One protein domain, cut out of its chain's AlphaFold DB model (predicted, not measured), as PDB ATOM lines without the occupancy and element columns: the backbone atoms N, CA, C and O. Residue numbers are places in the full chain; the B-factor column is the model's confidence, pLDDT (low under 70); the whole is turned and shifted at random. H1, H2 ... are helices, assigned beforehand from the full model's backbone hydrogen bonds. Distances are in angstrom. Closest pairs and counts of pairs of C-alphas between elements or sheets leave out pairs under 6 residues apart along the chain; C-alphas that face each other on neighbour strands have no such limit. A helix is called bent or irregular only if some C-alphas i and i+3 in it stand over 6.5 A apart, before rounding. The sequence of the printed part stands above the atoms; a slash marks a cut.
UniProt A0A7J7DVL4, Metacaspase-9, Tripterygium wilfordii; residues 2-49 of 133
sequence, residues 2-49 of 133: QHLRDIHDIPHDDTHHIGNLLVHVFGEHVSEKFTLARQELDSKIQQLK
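Overview. This is residues 2 to 49 of the 133 residues of the protein "Metacaspase-9" of Tripterygium wilfordii (UniProt A0A7J7DVL4). Three short helices are strung out in a row, with no helix touching another: H1 and H2 stand near each other towards one end, and H3 makes the far end. A loop between H1 and H2 sticks out with residues 11 to 17, and residues 42 to 49, of which 42 to 46 belong to H3, stick out as an arm. The printed part has 48 residues, with three named helices in the order H1, H2, H3 and no named strand; the class is all helix. The whole is loose and flat, with a radius of gyration of the C-alphas of 13.8 A and spans of 43 by 25 by 10 A.

Along the chain. H1 is residues 5 to 9, 8.4 A from first to last C-alpha, and begins at C-alpha 5 (200.406, 161.776, 194.470). It is irregular, but only just: C-alphas 5 and 8 are 6.51 A apart. H2 is residues 18 to 29, 15.4 A long, beginning at C-alpha 18 (211.887, 157.956, 206.676). It is irregular, with C-alphas 25 and 28 9.4 A apart. H3 is residues 38 to 46, 12.2 A long, ending at C-alpha 46 (215.327, 173.357, 227.222).

Arrangement. H1 and H2 are close but not clearly touching; their closest C-alphas, those of Asp 6 and Val 25, are 6.8 A apart. H3 is apart from H1 and from H2. In H3 every O i to N i+4 pair is within hydrogen-bond range; in H2 it is 6 of 8, and in H1 0 of 1, with 0 of 2 O i to N i+3 pairs.

Size, cuts and confidence. The two C-alphas farthest apart, those of Asp 9 and Lys 49, are 43.4 A apart. Without the stretches that stand free, the body has 33 residues and spans 33 by 15 by 8 A. The printed part has no cut, and both links, H1 to H2 and H2 to H3, are short, with 8 residues each. The mean pLDDT of the printed part is 75.8, and residues 2 to 16 are under 70.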
ATOM      1  N   GLN A   2     196.525 166.146 197.981       58.03
ATOM      2  CA  GLN A   2     197.498 166.489 196.931       58.03
ATOM      3  C   GLN A   2     198.886 165.874 197.195       58.03
ATOM      4  O   GLN A   2     199.447 165.274 196.291       58.03
ATOM      5  N   HIS A   3     199.329 165.868 198.455       52.59
ATOM      6  CA  HIS A   3     200.625 165.339 198.921       52.59
ATOM      7  C   HIS A   3     200.885 163.842 198.667       52.59
ATOM      8  O   HIS A   3     202.025 163.403 198.649       52.59
ATOM      9  N   LEU A   4     199.840 163.022 198.491       57.97
ATOM     10  CA  LEU A   4     200.001 161.570 198.314       57.97
ATOM     11  C   LEU A   4     200.312 161.166 196.864       57.97
ATOM     12  O   LEU A   4     200.686 160.022 196.629       57.97
ATOM     13  N   ARG A   5     200.137 162.073 195.890       60.25
ATOM     14  CA  ARG A   5     200.406 161.776 194.470       60.25
ATOM     15  C   ARG A   5     201.902 161.667 194.181       60.25
ATOM     16  O   ARG A   5     202.283 160.880 193.323       60.25
ATOM     17  N   ASP A   6     202.716 162.375 194.956       59.56
ATOM     18  CA  ASP A   6     204.165 162.483 194.763       59.56
ATOM     19  C   ASP A   6     204.928 161.237 195.256       59.56
ATOM     20  O   ASP A   6     206.116 161.093 195.003       59.56
ATOM     21  N   ILE A   7     204.248 160.290 195.919       62.56
ATOM     22  CA  ILE A   7     204.856 159.051 196.439       62.56
ATOM     23  C   ILE A   7     205.261 158.092 195.307       62.56
ATOM     24  O   ILE A   7     206.213 157.329 195.459       62.56
ATOM     25  N   HIS A   8     204.560 158.120 194.168       61.03
ATOM     26  CA  HIS A   8     204.816 157.198 193.056       61.03
ATOM     27  C   HIS A   8     206.103 157.497 192.275       61.03
ATOM     28  O   HIS A   8     206.633 156.585 191.642       61.03
ATOM     29  N   ASP A   9     206.615 158.727 192.350       61.00
ATOM     30  CA  ASP A   9     207.811 159.168 191.619       61.00
ATOM     31  C   ASP A   9     209.096 159.084 192.464       61.00
ATOM     32  O   ASP A   9     210.167 159.504 192.021       61.00
ATOM     33  N   ILE A  10     209.018 158.531 193.681       61.03
ATOM     34  CA  ILE A  10     210.168 158.408 194.580       61.03
ATOM     35  C   ILE A  10     210.939 157.132 194.218       61.03
ATOM     36  O   ILE A  10     210.401 156.031 194.378       61.03
ATOM     37  N   PRO A  11     212.187 157.235 193.722       57.47
ATOM     38  CA  PRO A  11     212.974 156.064 193.364       57.47
ATOM     39  C   PRO A  11     213.186 155.159 194.583       57.47
ATOM     40  O   PRO A  11     213.497 155.618 195.682       57.47
ATOM     41  N   HIS A  12     213.010 153.854 194.369       58.06
ATOM     42  CA  HIS A  12     213.187 152.809 195.375       58.06
ATOM     43  C   HIS A  12     214.689 152.556 195.602       58.06
ATOM     44  O   HIS A  12     215.235 151.554 195.156       58.06
ATOM     45  N   ASP A  13     215.375 153.521 196.214       58.50
ATOM     46  CA  ASP A  13     216.741 153.371 196.723       58.50
ATOM     47  C   ASP A  13     216.677 153.217 198.253       58.50
ATOM     48  O   ASP A  13     215.997 153.983 198.943       58.50
ATOM     49  N   ASP A  14     217.388 152.216 198.776       52.56
ATOM     50  CA  ASP A  14     217.468 151.802 200.185       52.56
ATOM     51  C   ASP A  14     218.007 152.889 201.146       52.56
ATOM     52  O   ASP A  14     218.114 152.669 202.354       52.56
ATOM     53  N   THR A  15     218.353 154.077 200.647       51.06
ATOM     54  CA  THR A  15     219.015 155.145 201.416       51.06
ATOM     55  C   THR A  15     218.109 156.291 201.876       51.06
ATOM     56  O   THR A  15     218.562 157.182 202.606       51.06
ATOM     57  N   HIS A  16     216.814 156.283 201.553       58.84
ATOM     58  CA  HIS A  16     215.899 157.315 202.046       58.84
ATOM     59  C   HIS A  16     215.405 157.019 203.471       58.84
ATOM     60  O   HIS A  16     214.387 156.369 203.698       58.84
ATOM     61  N   HIS A  17     216.127 157.562 204.456       77.69
ATOM     62  CA  HIS A  17     215.675 157.672 205.845       77.69
ATOM     63  C   HIS A  17     214.245 158.244 205.885       77.69
ATOM     64  O   HIS A  17     213.994 159.289 205.286       77.69
ATOM     65  N   ILE A  18     213.321 157.597 206.611       83.06
ATOM     66  CA  ILE A  18     211.887 157.956 206.676       83.06
ATOM     67  C   ILE A  18     211.637 159.457 206.904       83.06
ATOM     68  O   ILE A  18     210.689 160.018 206.365       83.06
ATOM     69  N   GLY A  19     212.526 160.137 207.635       83.38
ATOM     70  CA  GLY A  19     212.469 161.590 207.818       83.38
ATOM     71  C   GLY A  19     212.505 162.386 206.506       83.38
ATOM     72  O   GLY A  19     211.701 163.293 206.336       83.38
ATOM     73  N   ASN A  20     213.360 162.011 205.551       82.56
ATOM     74  CA  ASN A  20     213.472 162.698 204.258       82.56
ATOM     75  C   ASN A  20     212.212 162.503 203.409       82.56
ATOM     76  O   ASN A  20     211.763 163.434 202.744       82.56
ATOM     77  N   LEU A  21     211.615 161.309 203.474       84.75
ATOM     78  CA  LEU A  21     210.351 161.019 202.804       84.75
ATOM     79  C   LEU A  21     209.215 161.879 203.370       84.75
ATOM     80  O   LEU A  21     208.449 162.468 202.613       84.75
ATOM     81  N   LEU A  22     209.128 161.993 204.698       87.50
ATOM     82  CA  LEU A  22     208.125 162.835 205.351       87.50
ATOM     83  C   LEU A  22     208.284 164.310 204.957       87.50
ATOM     84  O   LEU A  22     207.288 164.968 204.671       87.50
ATOM     85  N   VAL A  23     209.517 164.818 204.885       87.50
ATOM     86  CA  VAL A  23     209.786 166.191 204.422       87.50
ATOM     87  C   VAL A  23     209.352 166.376 202.968       87.50
ATOM     88  O   VAL A  23     208.727 167.380 202.649       87.50
ATOM     89  N   HIS A  24     209.630 165.410 202.089       84.62
ATOM     90  CA  HIS A  24     209.226 165.487 200.685       84.62
ATOM     91  C   HIS A  24     207.699 165.521 200.516       84.62
ATOM     92  O   HIS A  24     207.180 166.380 199.809       84.62
ATOM     93  N   VAL A  25     206.979 164.623 201.197       86.38
ATOM     94  CA  VAL A  25     205.514 164.501 201.088       86.38
ATOM     95  C   VAL A  25     204.798 165.702 201.710       86.38
ATOM     96  O   VAL A  25     203.873 166.257 201.116       86.38
ATOM     97  N   PHE A  26     205.199 166.107 202.918       87.38
ATOM     98  CA  PHE A  26     204.472 167.120 203.692       87.38
ATOM     99  C   PHE A  26     205.034 168.539 203.543       87.38
ATOM    100  O   PHE A  26     204.357 169.492 203.931       87.38
ATOM    101  N   GLY A  27     206.227 168.708 202.968       87.81
ATOM    102  CA  GLY A  27     206.853 170.014 202.766       87.81
ATOM    103  C   GLY A  27     206.965 170.804 204.071       87.81
ATOM    104  O   GLY A  27     207.432 170.289 205.084       87.81
ATOM    105  N   GLU A  28     206.487 172.049 204.066       89.44
ATOM    106  CA  GLU A  28     206.471 172.933 205.243       89.44
ATOM    107  C   GLU A  28     205.524 172.481 206.370       89.44
ATOM    108  O   GLU A  28     205.605 172.993 207.483       89.44
ATOM    109  N   HIS A  29     204.640 171.511 206.110       90.19
ATOM    110  CA  HIS A  29     203.706 170.966 207.103       90.19
ATOM    111  C   HIS A  29     204.257 169.747 207.852       90.19
ATOM    112  O   HIS A  29     203.569 169.175 208.700       90.19
ATOM    113  N   VAL A  30     205.478 169.312 207.533       91.19
ATOM    114  CA  VAL A  30     206.143 168.237 208.268       91.19
ATOM    115  C   VAL A  30     206.474 168.692 209.697       91.19
ATOM    116  O   VAL A  30     206.723 169.868 209.952       91.19
ATOM    117  N   SER A  31     206.505 167.757 210.651       89.75
ATOM    118  CA  SER A  31     206.935 168.070 212.018       89.75
ATOM    119  C   SER A  31     208.338 168.685 212.023       89.75
ATOM    120  O   SER A  31     209.249 168.153 211.388       89.75
ATOM    121  N   GLU A  32     208.527 169.737 212.828       88.94
ATOM    122  CA  GLU A  32     209.826 170.398 213.017       88.94
ATOM    123  C   GLU A  32     210.950 169.426 213.411       88.94
ATOM    124  O   GLU A  32     212.116 169.667 213.108       88.94
ATOM    125  N   LYS A  33     210.613 168.282 214.025       87.56
ATOM    126  CA  LYS A  33     211.562 167.204 214.342       87.56
ATOM    127  C   LYS A  33     212.349 166.719 213.116       87.56
ATOM    128  O   LYS A  33     213.459 166.218 213.271       87.56
ATOM    129  N   PHE A  34     211.758 166.806 211.926       86.69
ATOM    130  CA  PHE A  34     212.359 166.327 210.682       86.69
ATOM    131  C   PHE A  34     213.036 167.435 209.867       86.69
ATOM    132  O   PHE A  34     213.696 167.117 208.881       86.69
ATOM    133  N   THR A  35     212.900 168.704 210.263       84.44
ATOM    134  CA  THR A  35     213.498 169.854 209.560       84.44
ATOM    135  C   THR A  35     214.585 170.550 210.366       84.44
ATOM    136  O   THR A  35     215.556 171.022 209.779       84.44
ATOM    137  N   LEU A  36     214.454 170.606 211.693       80.94
ATOM    138  CA  LEU A  36     215.425 171.254 212.569       80.94
ATOM    139  C   LEU A  36     216.628 170.357 212.850       80.94
ATOM    140  O   LEU A  36     216.516 169.133 212.977       80.94
ATOM    141  N   ALA A  37     217.787 170.985 213.037       83.44
ATOM    142  CA  ALA A  37     218.943 170.277 213.564       83.44
ATOM    143  C   ALA A  37     218.669 169.839 215.014       83.44
ATOM    144  O   ALA A  37     218.034 170.555 215.789       83.44
ATOM    145  N   ARG A  38     219.211 168.683 215.422       78.19
ATOM    146  CA  ARG A  38     219.047 168.142 216.789       78.19
ATOM    147  C   ARG A  38     219.344 169.189 217.874       78.19
ATOM    148  O   ARG A  38     218.589 169.308 218.827       78.19
ATOM    149  N   GLN A  39     220.401 169.978 217.690       77.81
ATOM    150  CA  GLN A  39     220.828 171.016 218.636       77.81
ATOM    151  C   GLN A  39     219.804 172.152 218.785       77.81
ATOM    152  O   GLN A  39     219.616 172.676 219.883       77.81
ATOM    153  N   GLU A  40     219.129 172.526 217.698       85.31
ATOM    154  CA  GLU A  40     218.078 173.547 217.714       85.31
ATOM    155  C   GLU A  40     216.833 173.019 218.428       85.31
ATOM    156  O   GLU A  40     216.244 173.723 219.248       85.31
ATOM    157  N   LEU A  41     216.474 171.756 218.174       83.44
ATOM    158  CA  LEU A  41     215.364 171.092 218.853       83.44
ATOM    159  C   LEU A  41     215.623 170.960 220.360       83.44
ATOM    160  O   LEU A  41     214.760 171.311 221.160       83.44
ATOM    161  N   ASP A  42     216.821 170.517 220.749       82.81
ATOM    162  CA  ASP A  42     217.210 170.392 222.156       82.81
ATOM    163  C   ASP A  42     217.180 171.762 222.856       82.81
ATOM    164  O   ASP A  42     216.685 171.875 223.976       82.81
ATOM    165  N   SER A  43     217.623 172.826 222.172       86.06
ATOM    166  CA  SER A  43     217.555 174.199 222.688       86.06
ATOM    167  C   SER A  43     216.111 174.670 222.892       86.06
ATOM    168  O   SER A  43     215.818 175.300 223.907       86.06
ATOM    169  N   LYS A  44     215.189 174.344 221.972       82.81
ATOM    170  CA  LYS A  44     213.753 174.640 222.133       82.81
ATOM    171  C   LYS A  44     213.141 173.875 223.307       82.81
ATOM    172  O   LYS A  44     212.375 174.453 224.070       82.81
ATOM    173  N   ILE A  45     213.487 172.599 223.479       79.88
ATOM    174  CA  ILE A  45     212.985 171.781 224.593       79.88
ATOM    175  C   ILE A  45     213.493 172.325 225.934       79.88
ATOM    176  O   ILE A  45     212.723 172.414 226.881       79.88
ATOM    177  N   GLN A  46     214.755 172.752 226.010       78.94
ATOM    178  CA  GLN A  46     215.327 173.357 227.222       78.94
ATOM    179  C   GLN A  46     214.692 174.704 227.599       78.94
ATOM    180  O   GLN A  46     214.792 175.119 228.750       78.94
ATOM    181  N   GLN A  47     214.050 175.393 226.650       80.56
ATOM    182  CA  GLN A  47     213.296 176.620 226.926       80.56
ATOM    183  C   GLN A  47     211.919 176.348 227.543       80.56
ATOM    184  O   GLN A  47     211.329 177.271 228.108       80.56
ATOM    185  N   LEU A  48     211.401 175.119 227.449       74.88
ATOM    186  CA  LEU A  48     210.164 174.749 228.129       74.88
ATOM    187  C   LEU A  48     210.414 174.770 229.634       74.88
ATOM    188  O   LEU A  48     211.373 174.173 230.130       74.88
ATOM    189  N   LYS A  49     209.545 175.456 230.376       70.50
ATOM    190  CA  LYS A  49     209.618 175.391 231.830       70.50
ATOM    191  C   LYS A  49     209.180 174.009 232.284       70.50
ATOM    192  O   LYS A  49     208.173 173.471 231.823       70.50
TER     193      LYS A  49